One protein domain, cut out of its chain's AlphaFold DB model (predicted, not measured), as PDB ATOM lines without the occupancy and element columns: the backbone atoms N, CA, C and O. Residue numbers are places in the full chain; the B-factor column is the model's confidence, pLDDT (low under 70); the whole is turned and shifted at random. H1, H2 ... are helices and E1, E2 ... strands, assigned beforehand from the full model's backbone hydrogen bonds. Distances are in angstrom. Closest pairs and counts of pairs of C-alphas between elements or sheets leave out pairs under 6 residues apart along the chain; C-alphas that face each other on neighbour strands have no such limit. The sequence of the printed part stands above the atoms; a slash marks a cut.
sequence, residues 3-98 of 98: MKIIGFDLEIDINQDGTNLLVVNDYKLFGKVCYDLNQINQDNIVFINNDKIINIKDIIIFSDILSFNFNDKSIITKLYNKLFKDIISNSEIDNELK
ATOM      1  N   MET A   3     121.460 150.161 133.479       91.94
ATOM      2  CA  MET A   3     120.722 150.322 132.228       91.94
ATOM      3  C   MET A   3     120.642 151.809 131.892       91.94
ATOM      4  O   MET A   3     120.227 152.615 132.724       91.94
ATOM      5  N   LYS A   4     121.020 152.167 130.667       90.19
ATOM      6  CA  LYS A   4     120.898 153.525 130.126       90.19
ATOM      7  C   LYS A   4     119.953 153.509 128.934       90.19
ATOM      8  O   LYS A   4     120.040 152.610 128.097       90.19
ATOM      9  N   ILE A   5     119.073 154.503 128.847       85.25
ATOM     10  CA  ILE A   5     118.164 154.687 127.709       85.25
ATOM     11  C   ILE A   5     118.632 155.925 126.942       85.25
ATOM     12  O   ILE A   5     118.434 157.049 127.391       85.25
ATOM     13  N   ILE A   6     119.269 155.735 125.789       78.00
ATOM     14  CA  ILE A   6     119.802 156.832 124.976       78.00
ATOM     15  C   ILE A   6     118.657 157.739 124.511       78.00
ATOM     16  O   ILE A   6     117.631 157.280 124.012       78.00
ATOM     17  N   GLY A   7     118.842 159.051 124.675       74.38
ATOM     18  CA  GLY A   7     117.810 160.062 124.420       74.38
ATOM     19  C   GLY A   7     117.010 160.456 125.663       74.38
ATOM     20  O   GLY A   7     116.277 161.442 125.618       74.38
ATOM     21  N   PHE A   8     117.206 159.750 126.777       73.69
ATOM     22  CA  PHE A   8     116.772 160.154 128.107       73.69
ATOM     23  C   PHE A   8     118.009 160.279 128.998       73.69
ATOM     24  O   PHE A   8     118.904 159.441 128.944       73.69
ATOM     25  N   ASP A   9     118.073 161.318 129.829       77.31
ATOM     26  CA  ASP A   9     119.120 161.447 130.851       77.31
ATOM     27  C   ASP A   9     118.756 160.568 132.059       77.31
ATOM     28  O   ASP A   9     118.442 161.045 133.149       77.31
ATOM     29  N   LEU A  10     118.627 159.263 131.799       81.88
ATOM     30  CA  LEU A  10     118.156 158.267 132.749       81.88
ATOM     31  C   LEU A  10     119.155 157.113 132.815       81.88
ATOM     32  O   LEU A  10     119.318 156.343 131.863       81.88
ATOM     33  N   GLU A  11     119.771 156.976 133.983       88.31
ATOM     34  CA  GLU A  11     120.594 155.833 134.351       88.31
ATOM     35  C   GLU A  11     119.890 155.075 135.474       88.31
ATOM     36  O   GLU A  11     119.484 155.659 136.478       88.31
ATOM     37  N   ILE A  12     119.697 153.775 135.274       90.31
ATOM     38  CA  ILE A  12     119.001 152.907 136.217       90.31
ATOM     39  C   ILE A  12     120.000 151.892 136.745       90.31
ATOM     40  O   ILE A  12     120.459 151.015 136.006       90.31
ATOM     41  N   ASP A  13     120.299 151.981 138.035       91.06
ATOM     42  CA  ASP A  13     121.057 150.952 138.729       91.06
ATOM     43  C   ASP A  13     120.205 149.693 138.915       91.06
ATOM     44  O   ASP A  13     119.106 149.713 139.467       91.06
ATOM     45  N   ILE A  14     120.743 148.573 138.447       93.06
ATOM     46  CA  ILE A  14     120.179 147.233 138.559       93.06
ATOM     47  C   ILE A  14     121.026 146.463 139.573       93.06
ATOM     48  O   ILE A  14     122.184 146.102 139.300       93.06
ATOM     49  N   ASN A  15     120.424 146.189 140.731       91.69
ATOM     50  CA  ASN A  15     120.984 145.309 141.747       91.69
ATOM     51  C   ASN A  15     120.970 143.858 141.238       91.69
ATOM     52  O   ASN A  15     119.936 143.366 140.795       91.69
ATOM     53  N   GLN A  16     122.112 143.175 141.285       86.25
ATOM     54  CA  GLN A  16     122.242 141.810 140.769       86.25
ATOM     55  C   GLN A  16     121.785 140.735 141.761       86.25
ATOM     56  O   GLN A  16     121.478 139.626 141.334       86.25
ATOM     57  N   ASP A  17     121.672 141.067 143.048       89.62
ATOM     58  CA  ASP A  17     121.341 140.104 144.106       89.62
ATOM     59  C   ASP A  17     119.828 139.979 144.356       89.62
ATOM     60  O   ASP A  17     119.393 139.297 145.284       89.62
ATOM     61  N   GLY A  18     118.996 140.639 143.546       89.00
ATOM     62  CA  GLY A  18     117.551 140.657 143.747       89.00
ATOM     63  C   GLY A  18     116.745 141.025 142.507       89.00
ATOM     64  O   GLY A  18     117.231 141.031 141.378       89.00
ATOM     65  N   THR A  19     115.468 141.325 142.731       92.69
ATOM     66  CA  THR A  19     114.541 141.764 141.683       92.69
ATOM     67  C   THR A  19     114.470 143.285 141.654       92.69
ATOM     68  O   THR A  19     114.248 143.919 142.683       92.69
ATOM     69  N   ASN A  20     114.610 143.867 140.466       93.00
ATOM     70  CA  ASN A  20     114.472 145.304 140.248       93.00
ATOM     71  C   ASN A  20     113.130 145.573 139.561       93.00
ATOM     72  O   ASN A  20     112.761 144.852 138.633       93.00
ATOM     73  N   LEU A  21     112.409 146.603 140.004       93.62
ATOM     74  CA  LEU A  21     111.141 147.025 139.412       93.62
ATOM     75  C   LEU A  21     111.286 148.441 138.853       93.62
ATOM     76  O   LEU A  21     111.446 149.395 139.612       93.62
ATOM     77  N   LEU A  22     111.190 148.573 137.533       91.25
ATOM     78  CA  LEU A  22     111.116 149.864 136.852       91.25
ATOM     79  C   LEU A  22     109.656 150.173 136.513       91.25
ATOM     80  O   LEU A  22     109.015 149.418 135.782       91.25
ATOM     81  N   VAL A  23     109.142 151.295 137.014       93.06
ATOM     82  CA  VAL A  23     107.783 151.764 136.718       93.06
ATOM     83  C   VAL A  23     107.855 152.952 135.763       93.06
ATOM     84  O   VAL A  23     108.440 153.982 136.091       93.06
ATOM     85  N   VAL A  24     107.241 152.816 134.586       91.12
ATOM     86  CA  VAL A  24     107.157 153.875 133.571       91.12
ATOM     87  C   VAL A  24     105.701 154.310 133.430       91.12
ATOM     88  O   VAL A  24     104.881 153.579 132.885       91.12
ATOM     89  N   ASN A  25     105.378 155.502 133.934       93.31
ATOM     90  CA  ASN A  25     103.997 156.002 133.961       93.31
ATOM     91  C   ASN A  25     103.523 156.568 132.614       93.31
ATOM     92  O   ASN A  25     102.328 156.561 132.328       93.31
ATOM     93  N   ASP A  26     104.440 157.081 131.788       92.81
ATOM     94  CA  ASP A  26     104.098 157.571 130.454       92.81
ATOM     95  C   ASP A  26     103.984 156.394 129.477       92.81
ATOM     96  O   ASP A  26     104.949 155.674 129.221       92.81
ATOM     97  N   TYR A  27     102.790 156.197 128.915       94.94
ATOM     98  CA  TYR A  27     102.505 155.046 128.059       94.94
ATOM     99  C   TYR A  27     103.279 155.066 126.730       94.94
ATOM    100  O   TYR A  27     103.555 154.003 126.170       94.94
ATOM    101  N   LYS A  28     103.640 156.250 126.211       92.50
ATOM    102  CA  LYS A  28     104.423 156.365 124.972       92.50
ATOM    103  C   LYS A  28     105.875 155.998 125.237       92.50
ATOM    104  O   LYS A  28     106.456 155.250 124.455       92.50
ATOM    105  N   LEU A  29     106.430 156.479 126.350       88.75
ATOM    106  CA  LEU A  29     107.762 156.109 126.811       88.75
ATOM    107  C   LEU A  29     107.840 154.609 127.085       88.75
ATOM    108  O   LEU A  29     108.749 153.952 126.590       88.75
ATOM    109  N   PHE A  30     106.853 154.052 127.789       91.44
ATOM    110  CA  PHE A  30     106.772 152.615 128.031       91.44
ATOM    111  C   PHE A  30     106.767 151.822 126.717       91.44
ATOM    112  O   PHE A  30     107.579 150.917 126.537       91.44
ATOM    113  N   GLY A  31     105.909 152.203 125.762       91.25
ATOM    114  CA  GLY A  31     105.854 151.559 124.449       91.25
ATOM    115  C   GLY A  31     107.178 151.642 123.685       91.25
ATOM    116  O   GLY A  31     107.609 150.652 123.097       91.25
ATOM    117  N   LYS A  32     107.852 152.797 123.735       88.94
ATOM    118  CA  LYS A  32     109.163 153.006 123.108       88.94
ATOM    119  C   LYS A  32     110.249 152.140 123.748       88.94
ATOM    120  O   LYS A  32     110.972 151.475 123.016       88.94
ATOM    121  N   VAL A  33     110.311 152.077 125.080       89.31
ATOM    122  CA  VAL A  33     111.263 151.222 125.812       89.31
ATOM    123  C   VAL A  33     111.052 149.750 125.464       89.31
ATOM    124  O   VAL A  33     112.007 149.060 125.116       89.31
ATOM    125  N   CYS A  34     109.805 149.271 125.483       90.00
ATOM    126  CA  CYS A  34     109.478 147.899 125.096       90.00
ATOM    127  C   CYS A  34     109.851 147.603 123.637       90.00
ATOM    128  O   CYS A  34     110.359 146.523 123.344       90.00
ATOM    129  N   TYR A  35     109.612 148.546 122.722       89.38
ATOM    130  CA  TYR A  35     110.018 148.405 121.325       89.38
ATOM    131  C   TYR A  35     111.543 148.309 121.197       89.38
ATOM    132  O   TYR A  35     112.035 147.365 120.589       89.38
ATOM    133  N   ASP A  36     112.282 149.233 121.812       88.00
ATOM    134  CA  ASP A  36     113.743 149.295 121.723       88.00
ATOM    135  C   ASP A  36     114.421 148.060 122.321       88.00
ATOM    136  O   ASP A  36     115.341 147.522 121.712       88.00
ATOM    137  N   LEU A  37     113.920 147.549 123.453       88.00
ATOM    138  CA  LEU A  37     114.410 146.307 124.059       88.00
ATOM    139  C   LEU A  37     114.298 145.107 123.105       88.00
ATOM    140  O   LEU A  37     115.178 144.253 123.079       88.00
ATOM    141  N   ASN A  38     113.240 145.039 122.295       85.25
ATOM    142  CA  ASN A  38     113.023 143.921 121.373       85.25
ATOM    143  C   ASN A  38     113.803 144.048 120.050       85.25
ATOM    144  O   ASN A  38     113.822 143.105 119.256       85.25
ATOM    145  N   GLN A  39     114.465 145.182 119.796       82.62
ATOM    146  CA  GLN A  39     115.208 145.418 118.561       82.62
ATOM    147  C   GLN A  39     116.686 145.057 118.739       82.62
ATOM    148  O   GLN A  39     117.485 145.824 119.263       82.62
ATOM    149  N   ILE A  40     117.073 143.899 118.203       66.00
ATOM    150  CA  ILE A  40     118.394 143.256 118.376       66.00
ATOM    151  C   ILE A  40     119.593 144.114 117.896       66.00
ATOM    152  O   ILE A  40     120.734 143.806 118.225       66.00
ATOM    153  N   ASN A  41     119.361 145.195 117.141       64.38
ATOM    154  CA  ASN A  41     120.413 146.018 116.526       64.38
ATOM    155  C   ASN A  41     120.275 147.528 116.811       64.38
ATOM    156  O   ASN A  41     120.807 148.331 116.044       64.38
ATOM    157  N   GLN A  42     119.513 147.939 117.829       66.94
ATOM    158  CA  GLN A  42     119.387 149.357 118.180       66.94
ATOM    159  C   GLN A  42     120.071 149.650 119.514       66.94
ATOM    160  O   GLN A  42     119.662 149.142 120.551       66.94
ATOM    161  N   ASP A  43     121.054 150.550 119.492       70.69
ATOM    162  CA  ASP A  43     121.787 151.008 120.681       70.69
ATOM    163  C   ASP A  43     120.962 151.966 121.565       70.69
ATOM    164  O   ASP A  43     121.503 152.651 122.422       70.69
ATOM    165  N   ASN A  44     119.638 152.044 121.380       85.81
ATOM    166  CA  ASN A  44     118.776 152.951 122.145       85.81
ATOM    167  C   ASN A  44     118.729 152.584 123.633       85.81
ATOM    168  O   ASN A  44     118.465 153.443 124.470       85.81
ATOM    169  N   ILE A  45     118.974 151.317 123.973       88.50
ATOM    170  CA  ILE A  45     119.072 150.848 125.352       88.50
ATOM    171  C   ILE A  45     120.367 150.065 125.501       88.50
ATOM    172  O   ILE A  45     120.616 149.108 124.770       88.50
ATOM    173  N   VAL A  46     121.179 150.468 126.473       90.44
ATOM    174  CA  VAL A  46     122.500 149.891 126.715       90.44
ATOM    175  C   VAL A  46     122.584 149.417 128.154       90.44
ATOM    176  O   VAL A  46     122.222 150.136 129.085       90.44
ATOM    177  N   PHE A  47     123.105 148.208 128.337       91.81
ATOM    178  CA  PHE A  47     123.389 147.643 129.647       91.81
ATOM    179  C   PHE A  47     124.895 147.650 129.879       91.81
ATOM    180  O   PHE A  47     125.664 147.231 129.016       91.81
ATOM    181  N   ILE A  48     125.327 148.128 131.041       92.44
ATOM    182  CA  ILE A  48     126.735 148.242 131.421       92.44
ATOM    183  C   ILE A  48     126.963 147.436 132.696       92.44
ATOM    184  O   ILE A  48     126.243 147.577 133.688       92.44
ATOM    185  N   ASN A  49     127.976 146.579 132.688       93.06
ATOM    186  CA  ASN A  49     128.380 145.801 133.849       93.06
ATOM    187  C   ASN A  49     129.904 145.792 133.960       93.06
ATOM    188  O   ASN A  49     130.579 145.429 132.999       93.06
ATOM    189  N   ASN A  50     130.438 146.188 135.120       89.75
ATOM    190  CA  ASN A  50     131.881 146.340 135.355       89.75
ATOM    191  C   ASN A  50     132.577 147.123 134.223       89.75
ATOM    192  O   ASN A  50     133.515 146.621 133.604       89.75
ATOM    193  N   ASP A  51     132.039 148.304 133.898       88.31
ATOM    194  CA  ASP A  51     132.509 149.215 132.838       88.31
ATOM    195  C   ASP A  51     132.522 148.641 131.410       88.31
ATOM    196  O   ASP A  51     133.076 149.240 130.488       88.31
ATOM    197  N   LYS A  52     131.878 147.490 131.192       93.44
ATOM    198  CA  LYS A  52     131.730 146.872 129.871       93.44
ATOM    199  C   LYS A  52     130.283 146.922 129.415       93.44
ATOM    200  O   LYS A  52     129.373 146.594 130.174       93.44
ATOM    201  N   ILE A  53     130.087 147.288 128.151       92.00
ATOM    202  CA  ILE A  53     128.788 147.194 127.486       92.00
ATOM    203  C   ILE A  53     128.450 145.713 127.289       92.00
ATOM    204  O   ILE A  53     129.256 144.947 126.757       92.00
ATOM    205  N   ILE A  54     127.259 145.317 127.728       90.88
ATOM    206  CA  ILE A  54     126.706 143.981 127.524       90.88
ATOM    207  C   ILE A  54     126.056 143.933 126.144       90.88
ATOM    208  O   ILE A  54     125.312 144.836 125.763       90.88
ATOM    209  N   ASN A  55     126.319 142.860 125.399       87.69
ATOM    210  CA  ASN A  55     125.645 142.625 124.133       87.69
ATOM    211  C   ASN A  55     124.175 142.279 124.397       87.69
ATOM    212  O   ASN A  55     123.886 141.393 125.197       87.69
ATOM    213  N   ILE A  56     123.240 142.918 123.690       84.19
ATOM    214  CA  ILE A  56     121.803 142.641 123.841       84.19
ATOM    215  C   ILE A  56     121.457 141.164 123.595       84.19
ATOM    216  O   ILE A  56     120.517 140.646 124.184       84.19
ATOM    217  N   LYS A  57     122.255 140.444 122.790       84.38
ATOM    218  CA  LYS A  57     122.100 138.995 122.559       84.38
ATOM    219  C   LYS A  57     122.373 138.138 123.797       84.38
ATOM    220  O   LYS A  57     121.926 136.995 123.839       84.38
ATOM    221  N   ASP A  58     123.095 138.675 124.775       88.06
ATOM    222  CA  ASP A  58     123.366 138.017 126.055       88.06
ATOM    223  C   ASP A  58     122.246 138.279 127.081       88.06
ATOM    224  O   ASP A  58     122.277 137.739 128.188       88.06
ATOM    225  N   ILE A  59     121.245 139.090 126.722       87.94
ATOM    226  CA  ILE A  59     120.100 139.440 127.561       87.94
ATOM    227  C   ILE A  59     118.873 138.684 127.056       87.94
ATOM    228  O   ILE A  59     118.520 138.734 125.880       87.94
ATOM    229  N   ILE A  60     118.199 137.982 127.966       89.12
ATOM    230  CA  ILE A  60     116.939 137.304 127.657       89.12
ATOM    231  C   ILE A  60     115.796 138.274 127.939       89.12
ATOM    232  O   ILE A  60     115.621 138.727 129.070       89.12
ATOM    233  N   ILE A  61     115.003 138.558 126.910       89.44
ATOM    234  CA  ILE A  61     113.822 139.417 126.987       89.44
ATOM    235  C   ILE A  61     112.616 138.564 126.617       89.44
ATOM    236  O   ILE A  61     112.598 137.919 125.569       89.44
ATOM    237  N   PHE A  62     111.611 138.536 127.488       89.56
ATOM    238  CA  PHE A  62     110.357 137.839 127.238       89.56
ATOM    239  C   PHE A  62     109.193 138.660 127.788       89.56
ATOM    240  O   PHE A  62     109.253 139.184 128.898       89.56
ATOM    241  N   SER A  63     108.133 138.782 126.994       89.62
ATOM    242  CA  SER A  63     106.880 139.441 127.385       89.62
ATOM    243  C   SER A  63     105.781 138.439 127.722       89.62
ATOM    244  O   SER A  63     104.891 138.738 128.511       89.62
ATOM    245  N   ASP A  64     105.846 137.249 127.127       89.81
ATOM    246  CA  ASP A  64     104.925 136.152 127.383       89.81
ATOM    247  C   ASP A  64     105.679 134.997 128.041       89.81
ATOM    248  O   ASP A  64     106.436 134.265 127.402       89.81
ATOM    249  N   ILE A  65     105.469 134.857 129.348       89.75
ATOM    250  CA  ILE A  65     106.099 133.813 130.155       89.75
ATOM    251  C   ILE A  65     105.553 132.417 129.840       89.75
ATOM    252  O   ILE A  65     106.279 131.436 129.984       89.75
ATOM    253  N   LEU A  66     104.295 132.316 129.402       91.75
ATOM    254  CA  LEU A  66     103.645 131.033 129.127       91.75
ATOM    255  C   LEU A  66     104.087 130.469 127.777       91.75
ATOM    256  O   LEU A  66     104.182 129.254 127.618       91.75
ATOM    257  N   SER A  67     104.396 131.352 126.828       90.50
ATOM    258  CA  SER A  67     104.908 130.974 125.509       90.50
ATOM    259  C   SER A  67     106.424 130.755 125.476       90.50
ATOM    260  O   SER A  67     106.953 130.307 124.455       90.50
ATOM    261  N   PHE A  68     107.153 131.057 126.555       90.81
ATOM    262  CA  PHE A  68     108.601 130.861 126.584       90.81
ATOM    263  C   PHE A  68     108.955 129.365 126.610       90.81
ATOM    264  O   PHE A  68     108.640 128.641 127.556       90.81
ATOM    265  N   ASN A  69     109.646 128.886 125.572       91.56
ATOM    266  CA  ASN A  69     110.029 127.481 125.468       91.56
ATOM    267  C   ASN A  69     111.278 127.168 126.310       91.56
ATOM    268  O   ASN A  69     112.402 127.143 125.807       91.56
ATOM    269  N   PHE A  70     111.072 126.854 127.589       88.31
ATOM    270  CA  PHE A  70     112.139 126.371 128.477       88.31
ATOM    271  C   PHE A  70     112.764 125.044 128.014       88.31
ATOM    272  O   PHE A  70     113.900 124.738 128.373       88.31
ATOM    273  N   ASN A  71     112.051 124.280 127.182       92.19
ATOM    274  CA  ASN A  71     112.496 123.016 126.601       92.19
ATOM    275  C   ASN A  71     113.110 123.205 125.205       92.19
ATOM    276  O   ASN A  71     113.092 122.290 124.377       92.19
ATOM    277  N   ASP A  72     113.644 124.392 124.910       94.69
ATOM    278  CA  ASP A  72     114.364 124.624 123.666       94.69
ATOM    279  C   ASP A  72     115.543 123.649 123.518       94.69
ATOM    280  O   ASP A  72     116.258 123.327 124.475       94.69
ATOM    281  N   LYS A  73     115.777 123.189 122.284       96.31
ATOM    282  CA  LYS A  73     116.825 122.207 121.982       96.31
ATOM    283  C   LYS A  73     118.200 122.685 122.451       96.31
ATOM    284  O   LYS A  73     118.995 121.862 122.905       96.31
ATOM    285  N   SER A  74     118.498 123.982 122.357       93.50
ATOM    286  CA  SER A  74     119.784 124.536 122.794       93.50
ATOM    287  C   SER A  74     119.953 124.474 124.315       93.50
ATOM    288  O   SER A  74     121.034 124.113 124.787       93.50
ATOM    289  N   ILE A  75     118.884 124.741 125.075       93.00
ATOM    290  CA  ILE A  75     118.856 124.648 126.541       93.00
ATOM    291  C   ILE A  75     119.050 123.189 126.959       93.00
ATOM    292  O   ILE A  75     119.977 122.878 127.713       93.00
ATOM    293  N   ILE A  76     118.245 122.287 126.392       96.00
ATOM    294  CA  ILE A  76     118.312 120.847 126.660       96.00
ATOM    295  C   ILE A  76     119.707 120.295 126.335       96.00
ATOM    296  O   ILE A  76     120.300 119.588 127.147       96.00
ATOM    297  N   THR A  77     120.279 120.658 125.184       96.38
ATOM    298  CA  THR A  77     121.617 120.192 124.777       96.38
ATOM    299  C   THR A  77     122.701 120.662 125.751       96.38
ATOM    300  O   THR A  77     123.581 119.882 126.116       96.38
ATOM    301  N   LYS A  78     122.642 121.919 126.215       95.38
ATOM    302  CA  LYS A  78     123.583 122.435 127.225       95.38
ATOM    303  C   LYS A  78     123.461 121.681 128.552       95.38
ATOM    304  O   LYS A  78     124.488 121.344 129.139       95.38
ATOM    305  N   LEU A  79     122.236 121.386 128.993       95.38
ATOM    306  CA  LEU A  79     121.965 120.584 130.192       95.38
ATOM    307  C   LEU A  79     122.550 119.173 130.079       95.38
ATOM    308  O   LEU A  79     123.305 118.767 130.958       95.38
ATOM    309  N   TYR A  80     122.280 118.463 128.979       94.75
ATOM    310  CA  TYR A  80     122.844 117.129 128.744       94.75
ATOM    311  C   TYR A  80     124.373 117.137 128.751       94.75
ATOM    312  O   TYR A  80     124.987 116.316 129.427       94.75
ATOM    313  N   ASN A  81     124.995 118.090 128.052       94.69
ATOM    314  CA  ASN A  81     126.453 118.194 128.006       94.69
ATOM    315  C   ASN A  81     127.063 118.478 129.384       94.69
ATOM    316  O   ASN A  81     128.157 117.992 129.672       94.69
ATOM    317  N   LYS A  82     126.382 119.261 130.228       94.56
ATOM    318  CA  LYS A  82     126.815 119.508 131.607       94.56
ATOM    319  C   LYS A  82     126.726 118.227 132.441       94.56
ATOM    320  O   LYS A  82     127.732 117.809 132.996       94.56
ATOM    321  N   LEU A  83     125.569 117.564 132.432       93.69
ATOM    322  CA  LEU A  83     125.351 116.318 133.175       93.69
ATOM    323  C   LEU A  83     126.337 115.219 132.768       93.69
ATOM    324  O   LEU A  83     126.875 114.524 133.621       93.69
ATOM    325  N   PHE A  84     126.612 115.081 131.471       92.56
ATOM    326  CA  PHE A  84     127.574 114.102 130.972       92.56
ATOM    327  C   PHE A  84     128.991 114.352 131.511       92.56
ATOM    328  O   PHE A  84     129.658 113.414 131.941       92.56
ATOM    329  N   LYS A  85     129.438 115.615 131.545       91.25
ATOM    330  CA  LYS A  85     130.735 115.989 132.132       91.25
ATOM    331  C   LYS A  85     130.787 115.725 133.637       91.25
ATOM    332  O   LYS A  85     131.787 115.202 134.124       91.25
ATOM    333  N   ASP A  86     129.713 116.046 134.352       88.19
ATOM    334  CA  ASP A  86     129.623 115.824 135.798       88.19
ATOM    335  C   ASP A  86     129.686 114.315 136.124       88.19
ATOM    336  O   ASP A  86     130.361 113.905 137.063       88.19
ATOM    337  N   ILE A  87     129.064 113.460 135.303       87.44
ATOM    338  CA  ILE A  87     129.144 111.996 135.457       87.44
ATOM    339  C   ILE A  87     130.566 111.478 135.198       87.44
ATOM    340  O   ILE A  87     131.068 110.683 135.992       87.44
ATOM    341  N   ILE A  88     131.221 111.917 134.115       80.00
ATOM    342  CA  ILE A  88     132.589 111.477 133.791       80.00
ATOM    343  C   ILE A  88     133.559 111.863 134.906       80.00
ATOM    344  O   ILE A  88     134.271 111.000 135.413       80.00
ATOM    345  N   SER A  89     133.547 113.130 135.322       75.94
ATOM    346  CA  SER A  89     134.460 113.623 136.360       75.94
ATOM    347  C   SER A  89     134.315 112.870 137.687       75.94
ATOM    348  O   SER A  89     135.316 112.540 138.312       75.94
ATOM    349  N   ASN A  90     133.092 112.498 138.079       68.62
ATOM    350  CA  ASN A  90     132.878 111.668 139.268       68.62
ATOM    351  C   ASN A  90     133.400 110.230 139.092       68.62
ATOM    352  O   ASN A  90     133.969 109.666 140.021       68.62
ATOM    353  N   SER A  91     133.258 109.644 137.899       64.19
ATOM    354  CA  SER A  91     133.765 108.292 137.622       64.19
ATOM    355  C   SER A  91     135.297 108.202 137.591       64.19
ATOM    356  O   SER A  91     135.856 107.151 137.904       64.19
ATOM    357  N   GLU A  92     135.983 109.287 137.227       61.88
ATOM    358  CA  GLU A  92     137.448 109.374 137.264       61.88
ATOM    359  C   GLU A  92     137.954 109.433 138.713       61.88
ATOM    360  O   GLU A  92     138.861 108.681 139.065       61.88
ATOM    361  N   ILE A  93     137.295 110.210 139.580       61.72
ATOM    362  CA  ILE A  93     137.603 110.277 141.021       61.72
ATOM    363  C   ILE A  93     137.416 108.906 141.696       61.72
ATOM    364  O   ILE A  93     138.273 108.468 142.463       61.72
ATOM    365  N   ASP A  94     136.329 108.194 141.382       58.03
ATOM    366  CA  ASP A  94     136.061 106.858 141.939       58.03
ATOM    367  C   ASP A  94     137.062 105.788 141.459       58.03
ATOM    368  O   ASP A  94     137.265 104.779 142.141       58.03
ATOM    369  N   ASN A  95     137.685 105.989 140.294       58.22
ATOM    370  CA  ASN A  95     138.718 105.097 139.767       58.22
ATOM    371  C   ASN A  95     140.122 105.431 140.292       58.22
ATOM    372  O   ASN A  95     140.933 104.517 140.397       58.22
ATOM    373  N   GLU A  96     140.417 106.687 140.647       55.44
ATOM    374  CA  GLU A  96     141.687 107.068 141.292       55.44
ATOM    375  C   GLU A  96     141.761 106.654 142.775       55.44
ATOM    376  O   GLU A  96     142.852 106.520 143.328       55.44
ATOM    377  N   LEU A  97     140.612 106.438 143.425       53.81
ATOM    378  CA  LEU A  97     140.516 106.005 144.828       53.81
ATOM    379  C   LEU A  97     140.563 104.474 145.026       53.81
ATOM    380  O   LEU A  97     140.506 104.018 146.172       53.81
ATOM    381  N   LYS A  98     140.644 103.683 143.947       45.88
ATOM    382  CA  LYS A  98     140.786 102.214 143.971       45.88
ATOM    383  C   LYS A  98     142.219 101.775 143.707       45.88
ATOM    384  O   LYS A  98     142.631 100.794 144.367       45.88
TER     385      LYS A  98
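What this domain is: This is residues 3 to 98 of the 98 residues of the protein "Type II-A CRISPR-associated protein Csn2" of Coprobacillus sp. AM17-34 (UniProt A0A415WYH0). What shape is this? A small body, a four-stranded antiparallel sheet E2-E1-E3-E4 with H1 grazing it, has one long arm: residues 64 to 98, with H2, stick out. What builds it? The printed part has 96 residues, class mixed, with E1, E2, H1, E3, E4, H2 in order; E2, H1, E3 form a split strand-helix-strand unit, E1 between its strands, crossover right-handed. How extended? It is extended: radius of gyration of the C-alphas 20.0 A, spans 67 by 33 by 25 A.

How they stand to each other: Which strands pair? E1, residues 3 to 5, and E2, residues 11 to 13, form a hairpin, N 3 and O 12 2.8 A apart. E1 is antiparallel to E3, residues 45 to 49, with N 4 and O 46 2.8 A apart; E3 and E4, residues 52 to 54, form a hairpin, N 54 and O 47 2.8 A apart. Where are the helices? H1, residues 27 to 38, only grazes the sheet; its closest C-alphas to E3 are Asp 36 and Ile 45, 6.6 A. H2, residues 73 to 96, is apart from H1. In H1 and H2 every O i to N i+4 pair is within hydrogen-bond range.

Where its parts are: Where does E1 begin? C-alpha 3 is at (120.722, 150.322, 132.228). How long is H2? It spans 34.9 A, to C-alpha 96 at (141.687, 107.068, 141.292); H1 spans 16.7 A.

The domain as a whole: Which links are long? E2 to H1 and E4 to H2; the printed part has no cut. Where is confidence low? Residues 40 to 42 and 90 to 98 have pLDDT under 70.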